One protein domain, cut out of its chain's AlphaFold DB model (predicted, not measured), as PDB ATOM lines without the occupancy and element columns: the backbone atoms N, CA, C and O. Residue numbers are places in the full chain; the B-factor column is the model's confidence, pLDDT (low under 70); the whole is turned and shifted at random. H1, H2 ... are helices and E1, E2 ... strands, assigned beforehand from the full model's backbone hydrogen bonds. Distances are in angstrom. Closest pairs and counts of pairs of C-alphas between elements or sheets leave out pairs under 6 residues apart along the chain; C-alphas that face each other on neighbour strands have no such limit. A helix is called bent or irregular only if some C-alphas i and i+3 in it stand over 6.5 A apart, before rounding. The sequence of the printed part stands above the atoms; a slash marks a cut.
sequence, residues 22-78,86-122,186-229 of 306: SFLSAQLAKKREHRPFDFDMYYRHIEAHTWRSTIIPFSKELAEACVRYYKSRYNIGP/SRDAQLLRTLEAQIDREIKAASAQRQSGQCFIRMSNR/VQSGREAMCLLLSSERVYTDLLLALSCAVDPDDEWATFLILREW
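Overview. This is residues 22 to 78, 86 to 122 and 186 to 229 of the 306 residues of the protein "Hypothetical protein" of Florenciella parvula (UniProt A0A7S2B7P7). A small three-stranded sheet has helices over both faces: H4 and H5 cover one, and H2 lies over the other, with H1 in a row before it and reaching past the sheet. H3 and H6 cross each other beyond one end of the sheet, where H6 meets H1, while residues 44 to 49 of H2 stick out. You will find 138 printed residues with six named helices and three named strands, in the order H1 H2 E1 H3 H4 E2 H5 H6 E3; the sheet runs E1 E3 E2, antiparallel, and the class is mostly helix. The whole is compact, with a radius of gyration of the C-alphas of 15.6 A, and flat, spanning 50 by 39 by 21 A.

Along the chain. Find C-alpha 22 at (149.016, 214.216, 165.779); from there H1 runs 24.0 A to residue 37. H2 holds residues 39 to 49, 13.8 A. Both are irregular: C-alphas 33 and 36 are 7.2 A apart, C-alphas 45 and 48 8.0 A. Next come E1, residues 53 to 57, and H3, residues 60 to 74, 21.1 A. Look for C-alpha 86 at (172.442, 191.573, 151.803), where H4 begins its 35.0 A run to residue 109. Then follow E2, residues 115 to 119, H5, residues 189 to 198, H6, residues 200 to 212, 18.5 A, and E3, residues 223 to 228, ending at C-alpha 228 (170.811, 185.161, 183.470).

Arrangement. Start at E3, the inner strand: N 54 and O 226 of E1 and E3 are 2.8 A apart, and N 118 and O 225 of E2 and E3 3.0 A, both within hydrogen-bond range. H4 and H5 are on the same face, at heights over the sheet of 10.5 A and 9.9 A; H2 is on the opposite face, at 10.1 A. H4 and H5 touch at a steep tilt of 53 degrees, closest at the C-alphas of Asp 100 and Gly 189, 4.1 A. H6 only grazes the sheet with residues 201 to 206. H3, the hub, is not on the sheet; it touches H4, with the C-alphas of Ala 65 and Asp 88 the closest at 5.1 A, H5, with those of Tyr 70 and Leu 197 the closest at 6.2 A, and H6, with those of Val 67 and Tyr 203 the closest at 5.9 A. H1, with residues 24 to 31 alone, touches H6, closest at the C-alphas of Leu 28 and Cys 212, 5.6 A. H1 and H3 are apart. In H3, H4, H5 and H6 every O i to N i+4 pair is within hydrogen-bond range; in H1 10 of 12 are, and in H2 3 of 7, beside 4 of 8 O i to N i+3 pairs.

Size, cuts and confidence. The two C-alphas farthest apart, of Ala 48 and Pro 78, are 50.8 A apart. Residues 79 to 85 and 123 to 185 are not printed; the C-alphas across these cuts are 21.8 A and 16.6 A apart. Of the links printed whole, none is long. Mean pLDDT of the printed part is 94.5; residues 78 and 111 are under 70.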
ATOM      1  N   SER A  22     149.751 214.682 164.598       94.81
ATOM      2  CA  SER A  22     149.016 214.216 165.779       94.81
ATOM      3  C   SER A  22     149.381 212.784 166.169       94.81
ATOM      4  O   SER A  22     149.527 212.497 167.356       94.81
ATOM      5  N   PHE A  23     149.569 211.894 165.191       94.31
ATOM      6  CA  PHE A  23     150.003 210.527 165.453       94.31
ATOM      7  C   PHE A  23     151.429 210.499 166.007       94.31
ATOM      8  O   PHE A  23     151.654 209.879 167.046       94.31
ATOM      9  N   LEU A  24     152.368 211.210 165.371       94.69
ATOM     10  CA  LEU A  24     153.751 211.294 165.847       94.69
ATOM     11  C   LEU A  24     153.813 211.833 167.283       94.69
ATOM     12  O   LEU A  24     154.437 211.221 168.150       94.69
ATOM     13  N   SER A  25     153.085 212.918 167.565       95.81
ATOM     14  CA  SER A  25     152.990 213.482 168.913       95.81
ATOM     15  C   SER A  25     152.470 212.466 169.937       95.81
ATOM     16  O   SER A  25     152.962 212.444 171.065       95.81
ATOM     17  N   ALA A  26     151.502 211.621 169.568       96.31
ATOM     18  CA  ALA A  26     150.983 210.580 170.451       96.31
ATOM     19  C   ALA A  26     152.013 209.463 170.708       96.31
ATOM     20  O   ALA A  26     152.148 209.011 171.846       96.31
ATOM     21  N   GLN A  27     152.774 209.044 169.689       96.12
ATOM     22  CA  GLN A  27     153.837 208.044 169.859       96.12
ATOM     23  C   GLN A  27     154.981 208.570 170.735       96.12
ATOM     24  O   GLN A  27     155.426 207.870 171.647       96.12
ATOM     25  N   LEU A  28     155.408 209.820 170.526       96.62
ATOM     26  CA  LEU A  28     156.431 210.472 171.346       96.62
ATOM     27  C   LEU A  28     155.983 210.601 172.805       96.62
ATOM     28  O   LEU A  28     156.751 210.273 173.709       96.62
ATOM     29  N   ALA A  29     154.736 211.023 173.044       96.50
ATOM     30  CA  ALA A  29     154.169 211.089 174.389       96.50
ATOM     31  C   ALA A  29     154.189 209.713 175.072       96.50
ATOM     32  O   ALA A  29     154.705 209.587 176.182       96.50
ATOM     33  N   LYS A  30     153.736 208.668 174.370       96.00
ATOM     34  CA  LYS A  30     153.758 207.286 174.864       96.00
ATOM     35  C   LYS A  30     155.176 206.792 175.172       96.00
ATOM     36  O   LYS A  30     155.393 206.167 176.207       96.00
ATOM     37  N   LYS A  31     156.154 207.064 174.298       95.81
ATOM     38  CA  LYS A  31     157.565 206.698 174.523       95.81
ATOM     39  C   LYS A  31     158.117 207.400 175.766       95.81
ATOM     40  O   LYS A  31     158.728 206.743 176.602       95.81
ATOM     41  N   ARG A  32     157.862 208.706 175.920       95.75
ATOM     42  CA  ARG A  32     158.301 209.497 177.085       95.75
ATOM     43  C   ARG A  32     157.688 208.994 178.392       95.75
ATOM     44  O   ARG A  32     158.408 208.876 179.376       95.75
ATOM     45  N   GLU A  33     156.397 208.666 178.391       94.94
ATOM     46  CA  GLU A  33     155.695 208.124 179.561       94.94
ATOM     47  C   GLU A  33     156.260 206.766 179.997       94.94
ATOM     48  O   GLU A  33     156.446 206.519 181.186       94.94
ATOM     49  N   HIS A  34     156.579 205.887 179.041       94.69
ATOM     50  CA  HIS A  34     157.090 204.551 179.345       94.69
ATOM     51  C   HIS A  34     158.592 204.499 179.641       94.69
ATOM     52  O   HIS A  34     159.033 203.569 180.312       94.69
ATOM     53  N   ARG A  35     159.371 205.485 179.180       94.81
ATOM     54  CA  ARG A  35     160.838 205.496 179.280       94.81
ATOM     55  C   ARG A  35     161.379 205.206 180.691       94.81
ATOM     56  O   ARG A  35     162.297 204.396 180.791       94.81
ATOM     57  N   PRO A  36     160.842 205.777 181.790       94.94
ATOM     58  CA  PRO A  36     161.320 205.464 183.142       94.94
ATOM     59  C   PRO A  36     161.179 203.982 183.536       94.94
ATOM     60  O   PRO A  36     161.872 203.518 184.439       94.94
ATOM     61  N   PHE A  37     160.302 203.236 182.856       94.81
ATOM     62  CA  PHE A  37     160.026 201.817 183.094       94.81
ATOM     63  C   PHE A  37     160.773 200.880 182.138       94.81
ATOM     64  O   PHE A  37     160.563 199.665 182.183       94.81
ATOM     65  N   ASP A  38     161.645 201.407 181.283       96.19
ATOM     66  CA  ASP A  38     162.521 200.589 180.452       96.19
ATOM     67  C   ASP A  38     163.613 199.919 181.291       96.19
ATOM     68  O   ASP A  38     164.149 200.498 182.239       96.19
ATOM     69  N   PHE A  39     163.976 198.688 180.916       96.44
ATOM     70  CA  PHE A  39     164.965 197.887 181.640       96.44
ATOM     71  C   PHE A  39     166.284 198.626 181.850       96.44
ATOM     72  O   PHE A  39     166.801 198.638 182.960       96.44
ATOM     73  N   ASP A  40     166.818 199.265 180.814       95.44
ATOM     74  CA  ASP A  40     168.087 199.987 180.892       95.44
ATOM     75  C   ASP A  40     168.039 201.204 181.835       95.44
ATOM     76  O   ASP A  40     169.075 201.601 182.364       95.44
ATOM     77  N   MET A  41     166.847 201.739 182.126       95.19
ATOM     78  CA  MET A  41     166.672 202.827 183.090       95.19
ATOM     79  C   MET A  41     166.628 202.317 184.523       95.19
ATOM     80  O   MET A  41     167.367 202.823 185.369       95.19
ATOM     81  N   TYR A  42     165.786 201.319 184.813       93.69
ATOM     82  CA  TYR A  42     165.613 200.855 186.192       93.69
ATOM     83  C   TYR A  42     166.668 199.839 186.636       93.69
ATOM     84  O   TYR A  42     166.880 199.692 187.837       93.69
ATOM     85  N   TYR A  43     167.340 199.130 185.721       95.19
ATOM     86  CA  TYR A  43     168.229 198.020 186.080       95.19
ATOM     87  C   TYR A  43     169.336 198.443 187.044       95.19
ATOM     88  O   TYR A  43     169.506 197.802 188.076       95.19
ATOM     89  N   ARG A  44     169.997 199.580 186.789       94.00
ATOM     90  CA  ARG A  44     171.053 200.129 187.664       94.00
ATOM     91  C   ARG A  44     170.600 200.374 189.108       94.00
ATOM     92  O   ARG A  44     171.418 200.409 190.015       94.00
ATOM     93  N   HIS A  45     169.300 200.573 189.317       92.19
ATOM     94  CA  HIS A  45     168.727 200.849 190.629       92.19
ATOM     95  C   HIS A  45     168.405 199.575 191.416       92.19
ATOM     96  O   HIS A  45     168.299 199.621 192.637       92.19
ATOM     97  N   ILE A  46     168.238 198.445 190.724       92.00
ATOM     98  CA  ILE A  46     167.837 197.166 191.323       92.00
ATOM     99  C   ILE A  46     168.833 196.036 191.040       92.00
ATOM    100  O   ILE A  46     168.535 194.879 191.330       92.00
ATOM    101  N   GLU A  47     169.994 196.349 190.461       93.69
ATOM    102  CA  GLU A  47     170.996 195.381 190.004       93.69
ATOM    103  C   GLU A  47     171.387 194.398 191.112       93.69
ATOM    104  O   GLU A  47     171.407 193.192 190.889       93.69
ATOM    105  N   ALA A  48     171.587 194.900 192.335       93.06
ATOM    106  CA  ALA A  48     171.940 194.096 193.506       93.06
ATOM    107  C   ALA A  48     170.832 193.130 193.976       93.06
ATOM    108  O   ALA A  48     171.065 192.296 194.849       93.06
ATOM    109  N   HIS A  49     169.622 193.249 193.431       91.81
ATOM    110  CA  HIS A  49     168.434 192.523 193.882       91.81
ATOM    111  C   HIS A  49     167.778 191.696 192.777       91.81
ATOM    112  O   HIS A  49     166.704 191.132 192.986       91.81
ATOM    113  N   THR A  50     168.383 191.626 191.594       92.56
ATOM    114  CA  THR A  50     167.792 191.007 190.409       92.56
ATOM    115  C   THR A  50     168.827 190.164 189.666       92.56
ATOM    116  O   THR A  50     170.025 190.311 189.893       92.56
ATOM    117  N   TRP A  51     168.391 189.272 188.770       92.75
ATOM    118  CA  TRP A  51     169.333 188.468 187.982       92.75
ATOM    119  C   TRP A  51     170.240 189.350 187.121       92.75
ATOM    120  O   TRP A  51     169.788 190.344 186.539       92.75
ATOM    121  N   ARG A  52     171.511 188.950 187.022       94.00
ATOM    122  CA  ARG A  52     172.529 189.657 186.239       94.00
ATOM    123  C   ARG A  52     172.101 189.761 184.783       94.00
ATOM    124  O   ARG A  52     171.616 188.789 184.202       94.00
ATOM    125  N   SER A  53     172.351 190.915 184.181       95.94
ATOM    126  CA  SER A  53     171.960 191.202 182.808       95.94
ATOM    127  C   SER A  53     173.058 191.925 182.050       95.94
ATOM    128  O   SER A  53     173.707 192.821 182.576       95.94
ATOM    129  N   THR A  54     173.206 191.571 180.779       96.25
ATOM    130  CA  THR A  54     174.019 192.306 179.813       96.25
ATOM    131  C   THR A  54     173.095 193.124 178.922       96.25
ATOM    132  O   THR A  54     172.114 192.593 178.397       96.25
ATOM    133  N   ILE A  55     173.405 194.408 178.742       98.00
ATOM    134  CA  ILE A  55     172.659 195.321 177.871       98.00
ATOM    135  C   ILE A  55     173.448 195.495 176.572       98.00
ATOM    136  O   ILE A  55     174.583 195.965 176.577       98.00
ATOM    137  N   ILE A  56     172.837 195.114 175.455       98.06
ATOM    138  CA  ILE A  56     173.397 195.203 174.109       98.06
ATOM    139  C   ILE A  56     172.732 196.384 173.385       98.06
ATOM    140  O   ILE A  56     171.505 196.378 173.227       98.06
ATOM    141  N   PRO A  57     173.502 197.384 172.914       97.81
ATOM    142  CA  PRO A  57     172.973 198.452 172.071       97.81
ATOM    143  C   PRO A  57     172.286 197.894 170.826       97.81
ATOM    144  O   PRO A  57     172.838 197.033 170.139       97.81
ATOM    145  N   PHE A  58     171.094 198.397 170.518       98.06
ATOM    146  CA  PHE A  58     170.294 197.917 169.399       98.06
ATOM    147  C   PHE A  58     170.067 199.062 168.418       98.06
ATOM    148  O   PHE A  58     169.280 199.957 168.705       98.06
ATOM    149  N   SER A  59     170.787 199.093 167.294       98.12
ATOM    150  CA  SER A  59     170.772 200.258 166.394       98.12
ATOM    151  C   SER A  59     169.444 200.430 165.646       98.12
ATOM    152  O   SER A  59     168.646 199.494 165.530       98.12
ATOM    153  N   LYS A  60     169.227 201.628 165.088       97.75
ATOM    154  CA  LYS A  60     168.058 201.929 164.250       97.75
ATOM    155  C   LYS A  60     168.000 201.023 163.017       97.75
ATOM    156  O   LYS A  60     166.964 200.433 162.737       97.75
ATOM    157  N   GLU A  61     169.123 200.824 162.333       97.06
ATOM    158  CA  GLU A  61     169.213 199.967 161.141       97.06
ATOM    159  C   GLU A  61     168.908 198.501 161.468       97.06
ATOM    160  O   GLU A  61     168.297 197.791 160.670       97.06
ATOM    161  N   LEU A  62     169.329 198.040 162.647       97.88
ATOM    162  CA  LEU A  62     169.035 196.694 163.125       97.88
ATOM    163  C   LEU A  62     167.540 196.527 163.438       97.88
ATOM    164  O   LEU A  62     166.950 195.517 163.057       97.88
ATOM    165  N   ALA A  63     166.908 197.531 164.053       97.88
ATOM    166  CA  ALA A  63     165.460 197.552 164.260       97.88
ATOM    167  C   ALA A  63     164.684 197.496 162.945       97.88
ATOM    168  O   ALA A  63     163.758 196.694 162.807       97.88
ATOM    169  N   GLU A  64     165.097 198.280 161.954       96.00
ATOM    170  CA  GLU A  64     164.517 198.227 160.617       96.00
ATOM    171  C   GLU A  64     164.678 196.843 159.967       96.00
ATOM    172  O   GLU A  64     163.725 196.330 159.375       96.00
ATOM    173  N   ALA A  65     165.850 196.208 160.101       96.38
ATOM    174  CA  ALA A  65     166.096 194.861 159.587       96.38
ATOM    175  C   ALA A  65     165.180 193.813 160.252       96.38
ATOM    176  O   ALA A  65     164.617 192.965 159.558       96.38
ATOM    177  N   CYS A  66     164.973 193.891 161.571       96.75
ATOM    178  CA  CYS A  66     164.038 193.026 162.300       96.75
ATOM    179  C   CYS A  66     162.580 193.239 161.860       96.75
ATOM    180  O   CYS A  66     161.860 192.268 161.630       96.75
ATOM    181  N   VAL A  67     162.148 194.493 161.686       95.44
ATOM    182  CA  VAL A  67     160.796 194.830 161.203       95.44
ATOM    183  C   VAL A  67     160.573 194.310 159.783       95.44
ATOM    184  O   VAL A  67     159.546 193.683 159.515       95.44
ATOM    185  N   ARG A  68     161.542 194.506 158.877       94.12
ATOM    186  CA  ARG A  68     161.489 193.958 157.512       94.12
ATOM    187  C   ARG A  68     161.446 192.432 157.516       94.12
ATOM    188  O   ARG A  68     160.627 191.861 156.796       94.12
ATOM    189  N   TYR A  69     162.259 191.779 158.352       94.75
ATOM    190  CA  TYR A  69     162.215 190.326 158.529       94.75
ATOM    191  C   TYR A  69     160.808 189.867 158.925       94.75
ATOM    192  O   TYR A  69     160.221 189.037 158.229       94.75
ATOM    193  N   TYR A  70     160.244 190.444 159.991       94.94
ATOM    194  CA  TYR A  70     158.932 190.054 160.504       94.94
ATOM    195  C   TYR A  70     157.845 190.212 159.433       94.94
ATOM    196  O   TYR A  70     157.117 189.263 159.142       94.94
ATOM    197  N   LYS A  71     157.799 191.373 158.763       92.00
ATOM    198  CA  LYS A  71     156.851 191.631 157.670       92.00
ATOM    199  C   LYS A  71     156.971 190.612 156.540       92.00
ATOM    200  O   LYS A  71     155.962 190.059 156.117       92.00
ATOM    201  N   SER A  72     158.191 190.333 156.082       91.25
ATOM    202  CA  SER A  72     158.430 189.377 154.993       91.25
ATOM    203  C   SER A  72     157.950 187.959 155.327       91.25
ATOM    204  O   SER A  72     157.537 187.213 154.442       91.25
ATOM    205  N   ARG A  73     158.005 187.583 156.612       91.50
ATOM    206  CA  ARG A  73     157.738 186.222 157.079       91.50
ATOM    207  C   ARG A  73     156.285 185.992 157.484       91.50
ATOM    208  O   ARG A  73     155.790 184.882 157.266       91.50
ATOM    209  N   TYR A  74     155.656 186.985 158.111       91.94
ATOM    210  CA  TYR A  74     154.358 186.853 158.781       91.94
ATOM    211  C   TYR A  74     153.258 187.713 158.155       91.94
ATOM    212  O   TYR A  74     152.099 187.308 158.178       91.94
ATOM    213  N   ASN A  75     153.601 188.830 157.509       87.44
ATOM    214  CA  ASN A  75     152.629 189.701 156.846       87.44
ATOM    215  C   ASN A  75     152.623 189.412 155.341       87.44
ATOM    216  O   ASN A  75     152.913 190.298 154.536       87.44
ATOM    217  N   ILE A  76     152.367 188.151 154.966       76.94
ATOM    218  CA  ILE A  76     152.387 187.701 153.568       76.94
ATOM    219  C   ILE A  76     151.196 188.315 152.815       76.94
ATOM    220  O   ILE A  76     150.039 188.046 153.122       76.94
ATOM    221  N   GLY A  77     151.499 189.107 151.794       75.25
ATOM    222  CA  GLY A  77     150.574 189.775 150.895       75.25
ATOM    223  C   GLY A  77     151.284 190.184 149.596       75.25
ATOM    224  O   GLY A  77     152.502 190.044 149.482       75.25
ATOM    225  N   PRO A  78     150.554 190.707 148.595       64.38
ATOM    226  CA  PRO A  78     151.117 191.045 147.280       64.38
ATOM    227  C   PRO A  78     152.265 192.069 147.324       64.38
ATOM    228  O   PRO A  78     153.038 192.171 146.379       64.38
ATOM    229  N   SER A  86     171.251 192.211 151.229       90.31
ATOM    230  CA  SER A  86     172.442 191.573 151.803       90.31
ATOM    231  C   SER A  86     172.877 192.245 153.111       90.31
ATOM    232  O   SER A  86     173.401 191.573 154.002       90.31
ATOM    233  N   ARG A  87     172.594 193.548 153.242       94.19
ATOM    234  CA  ARG A  87     172.833 194.359 154.437       94.19
ATOM    235  C   ARG A  87     171.992 193.910 155.631       94.19
ATOM    236  O   ARG A  87     172.562 193.703 156.696       94.19
ATOM    237  N   ASP A  88     170.685 193.702 155.471       94.19
ATOM    238  CA  ASP A  88     169.820 193.237 156.568       94.19
ATOM    239  C   ASP A  88     170.267 191.868 157.068       94.19
ATOM    240  O   ASP A  88     170.447 191.655 158.265       94.19
ATOM    241  N   ALA A  89     170.550 190.956 156.138       94.38
ATOM    242  CA  ALA A  89     171.061 189.638 156.480       94.38
ATOM    243  C   ALA A  89     172.408 189.716 157.226       94.38
ATOM    244  O   ALA A  89     172.667 188.916 158.125       94.38
ATOM    245  N   GLN A  90     173.277 190.672 156.879       96.56
ATOM    246  CA  GLN A  90     174.531 190.911 157.592       96.56
ATOM    247  C   GLN A  90     174.304 191.482 158.998       96.56
ATOM    248  O   GLN A  90     174.949 191.011 159.934       96.56
ATOM    249  N   LEU A  91     173.392 192.446 159.165       97.50
ATOM    250  CA  LEU A  91     173.037 193.013 160.471       97.50
ATOM    251  C   LEU A  91     172.502 191.928 161.414       97.50
ATOM    252  O   LEU A  91     173.008 191.778 162.524       97.50
ATOM    253  N   LEU A  92     171.559 191.110 160.939       97.56
ATOM    254  CA  LEU A  92     170.967 190.028 161.727       97.56
ATOM    255  C   LEU A  92     171.999 188.954 162.105       97.56
ATOM    256  O   LEU A  92     172.048 188.545 163.261       97.56
ATOM    257  N   ARG A  93     172.879 188.548 161.177       97.94
ATOM    258  CA  ARG A  93     173.983 187.612 161.481       97.94
ATOM    259  C   ARG A  93     174.999 188.193 162.462       97.94
ATOM    260  O   ARG A  93     175.552 187.463 163.280       97.94
ATOM    261  N   THR A  94     175.259 189.496 162.380       98.38
ATOM    262  CA  THR A  94     176.170 190.183 163.305       98.38
ATOM    263  C   THR A  94     175.589 190.191 164.715       98.38
ATOM    264  O   THR A  94     176.310 189.859 165.657       98.38
ATOM    265  N   LEU A  95     174.291 190.490 164.850       98.56
ATOM    266  CA  LEU A  95     173.579 190.410 166.122       98.56
ATOM    267  C   LEU A  95     173.573 188.975 166.668       98.56
ATOM    268  O   LEU A  95     173.925 188.779 167.826       98.56
ATOM    269  N   GLU A  96     173.243 187.975 165.844       98.69
ATOM    270  CA  GLU A  96     173.261 186.559 166.245       98.69
ATOM    271  C   GLU A  96     174.626 186.165 166.826       98.69
ATOM    272  O   GLU A  96     174.708 185.637 167.936       98.69
ATOM    273  N   ALA A  97     175.709 186.490 166.114       98.56
ATOM    274  CA  ALA A  97     177.066 186.205 166.560       98.56
ATOM    275  C   ALA A  97     177.451 186.993 167.822       98.56
ATOM    276  O   ALA A  97     178.234 186.500 168.632       98.56
ATOM    277  N   GLN A  98     176.948 188.219 167.989       98.50
ATOM    278  CA  GLN A  98     177.159 188.998 169.205       98.50
ATOM    279  C   GLN A  98     176.459 188.358 170.402       98.50
ATOM    280  O   GLN A  98     177.119 188.123 171.407       98.50
ATOM    281  N   ILE A  99     175.176 188.006 170.278       98.31
ATOM    282  CA  ILE A  99     174.427 187.321 171.339       98.31
ATOM    283  C   ILE A  99     175.131 186.020 171.728       98.31
ATOM    284  O   ILE A  99     175.322 185.755 172.908       98.31
ATOM    285  N   ASP A 100     175.565 185.232 170.745       98.00
ATOM    286  CA  ASP A 100     176.252 183.967 170.993       98.00
ATOM    287  C   ASP A 100     177.562 184.149 171.781       98.00
ATOM    288  O   ASP A 100     177.846 183.388 172.709       98.00
ATOM    289  N   ARG A 101     178.341 185.197 171.467       97.06
ATOM    290  CA  ARG A 101     179.539 185.558 172.242       97.06
ATOM    291  C   ARG A 101     179.195 185.954 173.674       97.06
ATOM    292  O   ARG A 101     179.876 185.494 174.584       97.06
ATOM    293  N   GLU A 102     178.162 186.768 173.872       96.25
ATOM    294  CA  GLU A 102     177.751 187.219 175.206       96.25
ATOM    295  C   GLU A 102     177.214 186.065 176.063       96.25
ATOM    296  O   GLU A 102     177.582 185.953 177.232       96.25
ATOM    297  N   ILE A 103     176.416 185.155 175.486       95.62
ATOM    298  CA  ILE A 103     175.964 183.935 176.172       95.62
ATOM    299  C   ILE A 103     177.180 183.103 176.585       95.62
ATOM    300  O   ILE A 103     177.287 182.736 177.746       95.62
ATOM    301  N   LYS A 104     178.138 182.855 175.683       94.44
ATOM    302  CA  LYS A 104     179.354 182.079 175.994       94.44
ATOM    303  C   LYS A 104     180.234 182.740 177.055       94.44
ATOM    304  O   LYS A 104     180.754 182.047 177.927       94.44
ATOM    305  N   ALA A 105     180.406 184.059 176.987       92.38
ATOM    306  CA  ALA A 105     181.160 184.820 177.979       92.38
ATOM    307  C   ALA A 105     180.490 184.741 179.356       92.38
ATOM    308  O   ALA A 105     181.164 184.505 180.360       92.38
ATOM    309  N   ALA A 106     179.159 184.848 179.392       88.06
ATOM    310  CA  ALA A 106     178.377 184.609 180.590       88.06
ATOM    311  C   ALA A 106     178.548 183.169 181.096       88.06
ATOM    312  O   ALA A 106     178.871 182.998 182.262       88.06
ATOM    313  N   SER A 107     178.444 182.142 180.250       86.81
ATOM    314  CA  SER A 107     178.641 180.737 180.648       86.81
ATOM    315  C   SER A 107     179.995 180.476 181.311       86.81
ATOM    316  O   SER A 107     180.098 179.606 182.162       86.81
ATOM    317  N   ALA A 108     181.048 181.201 180.926       84.38
ATOM    318  CA  ALA A 108     182.371 181.052 181.537       84.38
ATOM    319  C   ALA A 108     182.447 181.651 182.955       84.38
ATOM    320  O   ALA A 108     183.283 181.243 183.759       84.38
ATOM    321  N   GLN A 109     181.590 182.628 183.256       79.19
ATOM    322  CA  GLN A 109     181.516 183.318 184.548       79.19
ATOM    323  C   GLN A 109     180.364 182.816 185.434       79.19
ATOM    324  O   GLN A 109     180.312 183.126 186.626       79.19
ATOM    325  N   ARG A 110     179.402 182.099 184.849       72.25
ATOM    326  CA  ARG A 110     178.156 181.638 185.470       72.25
ATOM    327  C   ARG A 110     178.143 180.116 185.536       72.25
ATOM    328  O   ARG A 110     178.831 179.446 184.779       72.25
ATOM    329  N   GLN A 111     177.340 179.560 186.438       65.31
ATOM    330  CA  GLN A 111     177.146 178.107 186.483       65.31
ATOM    331  C   GLN A 111     176.265 177.608 185.325       65.31
ATOM    332  O   GLN A 111     176.408 176.458 184.921       65.31
ATOM    333  N   SER A 112     175.403 178.464 184.753       73.75
ATOM    334  CA  SER A 112     174.526 178.110 183.634       73.75
ATOM    335  C   SER A 112     174.909 178.862 182.354       73.75
ATOM    336  O   SER A 112     175.095 180.079 182.336       73.75
ATOM    337  N   GLY A 113     175.011 178.124 181.245       86.25
ATOM    338  CA  GLY A 113     175.146 178.692 179.900       86.25
ATOM    339  C   GLY A 113     173.808 179.031 179.253       86.25
ATOM    340  O   GLY A 113     173.614 178.820 178.058       86.25
ATOM    341  N   GLN A 114     172.862 179.471 180.075       94.62
ATOM    342  CA  GLN A 114     171.469 179.698 179.728       94.62
ATOM    343  C   GLN A 114     171.113 181.155 180.008       94.62
ATOM    344  O   GLN A 114     171.561 181.754 180.990       94.62
ATOM    345  N   CYS A 115     170.301 181.741 179.140       96.25
ATOM    346  CA  CYS A 115     169.863 183.122 179.254       96.25
ATOM    347  C   CYS A 115     168.384 183.262 178.891       96.25
ATOM    348  O   CYS A 115     167.809 182.453 178.171       96.25
ATOM    349  N   PHE A 116     167.793 184.347 179.364       96.62
ATOM    350  CA  PHE A 116     166.524 184.889 178.912       96.62
ATOM    351  C   PHE A 116     166.780 186.167 178.116       96.62
ATOM    352  O   PHE A 116     167.568 187.011 178.550       96.62
ATOM    353  N   ILE A 117     166.086 186.352 176.991       97.94
ATOM    354  CA  ILE A 117     166.179 187.596 176.218       97.94
ATOM    355  C   ILE A 117     164.963 188.498 176.417       97.94
ATOM    356  O   ILE A 117     163.834 188.033 176.589       97.94
ATOM    357  N   ARG A 118     165.174 189.812 176.344       98.00
ATOM    358  CA  ARG A 118     164.092 190.805 176.264       98.00
ATOM    359  C   ARG A 118     164.556 192.091 175.591       98.00
ATOM    360  O   ARG A 118     165.748 192.372 175.560       98.00
ATOM    361  N   MET A 119     163.605 192.896 175.138       98.00
ATOM    362  CA  MET A 119     163.843 194.300 174.806       98.00
ATOM    363  C   MET A 119     163.758 195.159 176.075       98.00
ATOM    364  O   MET A 119     163.324 194.678 177.136       98.00
ATOM    365  N   SER A 120     164.142 196.434 175.973       96.19
ATOM    366  CA  SER A 120     164.017 197.417 177.062       96.19
ATOM    367  C   SER A 120     162.637 197.380 177.720       96.19
ATOM    368  O   SER A 120     162.524 197.192 178.932       96.19
ATOM    369  N   ASN A 121     161.576 197.420 176.923       93.56
ATOM    370  CA  ASN A 121     160.203 197.515 177.403       93.56
ATOM    371  C   ASN A 121     159.540 196.152 177.671       93.56
ATOM    372  O   ASN A 121     158.893 195.975 178.705       93.56
ATOM    373  N   ARG A 122     159.677 195.170 176.770       95.56
ATOM    374  CA  ARG A 122     158.950 193.890 176.852       95.56
ATOM    375  C   ARG A 122     159.799 192.688 176.439       95.56
ATOM    376  O   ARG A 122     160.782 192.783 175.712       95.56
ATOM    377  N   VAL A 186     167.245 180.302 176.412       97.38
ATOM    378  CA  VAL A 186     168.096 180.150 175.228       97.38
ATOM    379  C   VAL A 186     169.550 179.911 175.624       97.38
ATOM    380  O   VAL A 186     170.023 180.409 176.644       97.38
ATOM    381  N   GLN A 187     170.266 179.155 174.801       96.75
ATOM    382  CA  GLN A 187     171.659 178.743 175.002       96.75
ATOM    383  C   GLN A 187     172.567 179.150 173.833       96.75
ATOM    384  O   GLN A 187     173.768 178.885 173.849       96.75
ATOM    385  N   SER A 188     172.011 179.786 172.802       97.75
ATOM    386  CA  SER A 188     172.762 180.250 171.633       97.75
ATOM    387  C   SER A 188     172.161 181.515 171.033       97.75
ATOM    388  O   SER A 188     170.977 181.817 171.221       97.75
ATOM    389  N   GLY A 189     172.970 182.230 170.244       98.25
ATOM    390  CA  GLY A 189     172.487 183.372 169.464       98.25
ATOM    391  C   GLY A 189     171.330 182.998 168.537       98.25
ATOM    392  O   GLY A 189     170.364 183.745 168.417       98.25
ATOM    393  N   ARG A 190     171.370 181.801 167.946       98.25
ATOM    394  CA  ARG A 190     170.329 181.315 167.035       98.25
ATOM    395  C   ARG A 190     168.976 181.139 167.724       98.25
ATOM    396  O   ARG A 190     167.960 181.570 167.187       98.25
ATOM    397  N   GLU A 191     168.953 180.521 168.903       98.19
ATOM    398  CA  GLU A 191     167.720 180.351 169.684       98.19
ATOM    399  C   GLU A 191     167.135 181.700 170.120       98.19
ATOM    400  O   GLU A 191     165.930 181.920 169.985       98.19
ATOM    401  N   ALA A 192     167.994 182.629 170.556       98.44
ATOM    402  CA  ALA A 192     167.598 183.999 170.872       98.44
ATOM    403  C   ALA A 192     166.971 184.705 169.661       98.44
ATOM    404  O   ALA A 192     165.895 185.295 169.767       98.44
ATOM    405  N   MET A 193     167.609 184.610 168.492       98.50
ATOM    406  CA  MET A 193     167.105 185.217 167.262       98.50
ATOM    407  C   MET A 193     165.763 184.627 166.829       98.50
ATOM    408  O   MET A 193     164.913 185.377 166.354       98.50
ATOM    409  N   CYS A 194     165.529 183.323 167.028       98.06
ATOM    410  CA  CYS A 194     164.225 182.715 166.762       98.06
ATOM    411  C   CYS A 194     163.112 183.373 167.580       98.06
ATOM    412  O   CYS A 194     162.118 183.788 166.991       98.06
ATOM    413  N   LEU A 195     163.298 183.544 168.894       98.44
ATOM    414  CA  LEU A 195     162.312 184.219 169.747       98.44
ATOM    415  C   LEU A 195     162.139 185.695 169.363       98.44
ATOM    416  O   LEU A 195     161.015 186.176 169.239       98.44
ATOM    417  N   LEU A 196     163.248 186.409 169.147       98.38
ATOM    418  CA  LEU A 196     163.245 187.840 168.841       98.38
ATOM    419  C   LEU A 196     162.510 188.151 167.530       98.38
ATOM    420  O   LEU A 196     161.663 189.038 167.489       98.38
ATOM    421  N   LEU A 197     162.837 187.424 166.458       97.81
ATOM    422  CA  LEU A 197     162.357 187.706 165.103       97.81
ATOM    423  C   LEU A 197     160.944 187.185 164.815       97.81
ATOM    424  O   LEU A 197     160.379 187.516 163.773       97.81
ATOM    425  N   SER A 198     160.389 186.366 165.705       97.62
ATOM    426  CA  SER A 198     159.037 185.812 165.576       97.62
ATOM    427  C   SER A 198     158.024 186.413 166.551       97.62
ATOM    428  O   SER A 198     156.851 186.068 166.477       97.62
ATOM    429  N   SER A 199     158.451 187.312 167.441       98.19
ATOM    430  CA  SER A 199     157.578 187.964 168.421       98.19
ATOM    431  C   SER A 199     156.885 189.199 167.835       98.19
ATOM    432  O   SER A 199     157.533 190.168 167.433       98.19
ATOM    433  N   GLU A 200     155.552 189.198 167.865       97.69
ATOM    434  CA  GLU A 200     154.710 190.348 167.530       97.69
ATOM    435  C   GLU A 200     154.917 191.489 168.534       97.69
ATOM    436  O   GLU A 200     154.919 192.668 168.166       97.69
ATOM    437  N   ARG A 201     155.139 191.158 169.814       97.62
ATOM    438  CA  ARG A 201     155.436 192.156 170.856       97.62
ATOM    439  C   ARG A 201     156.688 192.953 170.512       97.62
ATOM    440  O   ARG A 201     156.633 194.182 170.529       97.62
ATOM    441  N   VAL A 202     157.774 192.261 170.160       98.19
ATOM    442  CA  VAL A 202     159.029 192.893 169.725       98.19
ATOM    443  C   VAL A 202     158.800 193.705 168.458       98.19
ATOM    444  O   VAL A 202     159.179 194.870 168.414       98.19
ATOM    445  N   TYR A 203     158.141 193.130 167.452       97.56
ATOM    446  CA  TYR A 203     157.807 193.834 166.214       97.56
ATOM    447  C   TYR A 203     157.077 195.163 166.480       97.56
ATOM    448  O   TYR A 203     157.502 196.213 166.003       97.56
ATOM    449  N   THR A 204     156.031 195.133 167.306       96.69
ATOM    450  CA  THR A 204     155.247 196.316 167.693       96.69
ATOM    451  C   THR A 204     156.092 197.354 168.433       96.69
ATOM    452  O   THR A 204     155.945 198.556 168.207       96.69
ATOM    453  N   ASP A 205     156.993 196.908 169.309       96.88
ATOM    454  CA  ASP A 205     157.889 197.792 170.060       96.88
ATOM    455  C   ASP A 205     158.908 198.486 169.153       96.88
ATOM    456  O   ASP A 205     159.158 199.684 169.297       96.88
ATOM    457  N   LEU A 206     159.449 197.760 168.172       97.38
ATOM    458  CA  LEU A 206     160.348 198.326 167.171       97.38
ATOM    459  C   LEU A 206     159.621 199.302 166.242       97.38
ATOM    460  O   LEU A 206     160.184 200.345 165.920       97.38
ATOM    461  N   LEU A 207     158.370 199.026 165.856       96.06
ATOM    462  CA  LEU A 207     157.560 199.983 165.093       96.06
ATOM    463  C   LEU A 207     157.349 201.294 165.854       96.06
ATOM    464  O   LEU A 207     157.484 202.365 165.261       96.06
ATOM    465  N   LEU A 208     157.047 201.223 167.156       95.75
ATOM    466  CA  LEU A 208     156.929 202.406 168.009       95.75
ATOM    467  C   LEU A 208     158.241 203.199 168.029       95.75
ATOM    468  O   LEU A 208     158.236 204.398 167.758       95.75
ATOM    469  N   ALA A 209     159.363 202.528 168.305       96.94
ATOM    470  CA  ALA A 209     160.673 203.169 168.369       96.94
ATOM    471  C   ALA A 209     161.053 203.839 167.038       96.94
ATOM    472  O   ALA A 209     161.481 204.990 167.028       96.94
ATOM    473  N   LEU A 210     160.849 203.147 165.912       96.69
ATOM    474  CA  LEU A 210     161.119 203.679 164.575       96.69
ATOM    475  C   LEU A 210     160.205 204.852 164.216       96.69
ATOM    476  O   LEU A 210     160.672 205.801 163.592       96.69
ATOM    477  N   SER A 211     158.937 204.809 164.636       95.62
ATOM    478  CA  SER A 211     157.991 205.910 164.423       95.62
ATOM    479  C   SER A 211     158.418 207.167 165.174       95.62
ATOM    480  O   SER A 211     158.328 208.251 164.617       95.62
ATOM    481  N   CYS A 212     158.920 207.040 166.407       96.31
ATOM    482  CA  CYS A 212     159.455 208.178 167.162       96.31
ATOM    483  C   CYS A 212     160.763 208.710 166.562       96.31
ATOM    484  O   CYS A 212     160.961 209.917 166.521       96.31
ATOM    485  N   ALA A 213     161.611 207.831 166.024       96.31
ATOM    486  CA  ALA A 213     162.927 208.174 165.479       96.31
ATOM    487  C   ALA A 213     162.902 208.979 164.162       96.31
ATOM    488  O   ALA A 213     163.949 209.126 163.518       96.31
ATOM    489  N   VAL A 214     161.722 209.403 163.699       94.12
ATOM    490  CA  VAL A 214     161.565 210.396 162.621       94.12
ATOM    491  C   VAL A 214     161.679 211.825 163.154       94.12
ATOM    492  O   VAL A 214     161.997 212.731 162.387       94.12
ATOM    493  N   ASP A 215     161.411 212.021 164.446       94.25
ATOM    494  CA  ASP A 215     161.571 213.299 165.124       94.25
ATOM    495  C   ASP A 215     163.069 213.535 165.405       94.25
ATOM    496  O   ASP A 215     163.732 212.647 165.948       94.25
ATOM    497  N   PRO A 216     163.639 214.688 165.007       93.00
ATOM    498  CA  PRO A 216     165.064 214.969 165.185       93.00
ATOM    499  C   PRO A 216     165.478 215.141 166.653       93.00
ATOM    500  O   PRO A 216     166.664 215.002 166.950       93.00
ATOM    501  N   ASP A 217     164.531 215.419 167.552       94.75
ATOM    502  CA  ASP A 217     164.763 215.556 168.990       94.75
ATOM    503  C   ASP A 217     164.573 214.216 169.734       94.75
ATOM    504  O   ASP A 217     164.725 214.152 170.958       94.75
ATOM    505  N   ASP A 218     164.222 213.130 169.032       95.25
ATOM    506  CA  ASP A 218     164.097 211.801 169.631       95.25
ATOM    507  C   ASP A 218     165.466 211.159 169.888       95.25
ATOM    508  O   ASP A 218     166.251 210.887 168.978       95.25
ATOM    509  N   GLU A 219     165.727 210.817 171.147       93.88
ATOM    510  CA  GLU A 219     166.896 210.026 171.512       93.88
ATOM    511  C   GLU A 219     166.620 208.533 171.286       93.88
ATOM    512  O   GLU A 219     165.752 207.913 171.920       93.88
ATOM    513  N   TRP A 220     167.380 207.925 170.373       96.44
ATOM    514  CA  TRP A 220     167.305 206.488 170.137       96.44
ATOM    515  C   TRP A 220     167.839 205.712 171.350       96.44
ATOM    516  O   TRP A 220     169.037 205.702 171.625       96.44
ATOM    517  N   ALA A 221     166.940 205.023 172.053       95.88
ATOM    518  CA  ALA A 221     167.232 204.297 173.287       95.88
ATOM    519  C   ALA A 221     166.581 202.907 173.263       95.88
ATOM    520  O   ALA A 221     165.707 202.592 174.067       95.88
ATOM    521  N   THR A 222     166.987 202.086 172.294       97.56
ATOM    522  CA  THR A 222     166.537 200.695 172.174       97.56
ATOM    523  C   THR A 222     167.697 199.763 172.496       97.56
ATOM    524  O   THR A 222     168.795 199.911 171.952       97.56
ATOM    525  N   PHE A 223     167.445 198.774 173.352       98.50
ATOM    526  CA  PHE A 223     168.442 197.794 173.764       98.50
ATOM    527  C   PHE A 223     167.875 196.376 173.731       98.50
ATOM    528  O   PHE A 223     166.684 196.153 173.965       98.50
ATOM    529  N   LEU A 224     168.760 195.413 173.471       98.62
ATOM    530  CA  LEU A 224     168.523 193.996 173.713       98.62
ATOM    531  C   LEU A 224     169.183 193.617 175.039       98.62
ATOM    532  O   LEU A 224     170.320 193.990 175.302       98.62
ATOM    533  N   ILE A 225     168.484 192.858 175.870       98.44
ATOM    534  CA  ILE A 225     168.957 192.465 177.191       98.44
ATOM    535  C   ILE A 225     169.075 190.951 177.244       98.44
ATOM    536  O   ILE A 225     168.109 190.241 176.957       98.44
ATOM    537  N   LEU A 226     170.252 190.480 177.654       97.62
ATOM    538  CA  LEU A 226     170.522 189.083 177.975       97.62
ATOM    539  C   LEU A 226     170.588 188.937 179.491       97.62
ATOM    540  O   LEU A 226     171.556 189.361 180.121       97.62
ATOM    541  N   ARG A 227     169.550 188.356 180.076       95.94
ATOM    542  CA  ARG A 227     169.432 188.130 181.516       95.94
ATOM    543  C   ARG A 227     169.805 186.694 181.840       95.94
ATOM    544  O   ARG A 227     169.446 185.786 181.098       95.94
ATOM    545  N   GLU A 228     170.521 186.491 182.935       94.44
ATOM    546  CA  GLU A 228     170.811 185.161 183.470       94.44
ATOM    547  C   GLU A 228     169.518 184.355 183.648       94.44
ATOM    548  O   GLU A 228     168.508 184.880 184.127       94.44
ATOM    549  N   TRP A 229     169.548 183.097 183.201       94.75
ATOM    550  CA  TRP A 229     168.459 182.157 183.427       94.75
ATOM    551  C   TRP A 229     168.611 181.507 184.799       94.75
ATOM    552  O   TRP A 229     169.696 181.040 185.150       94.75
TER     553      TRP A 229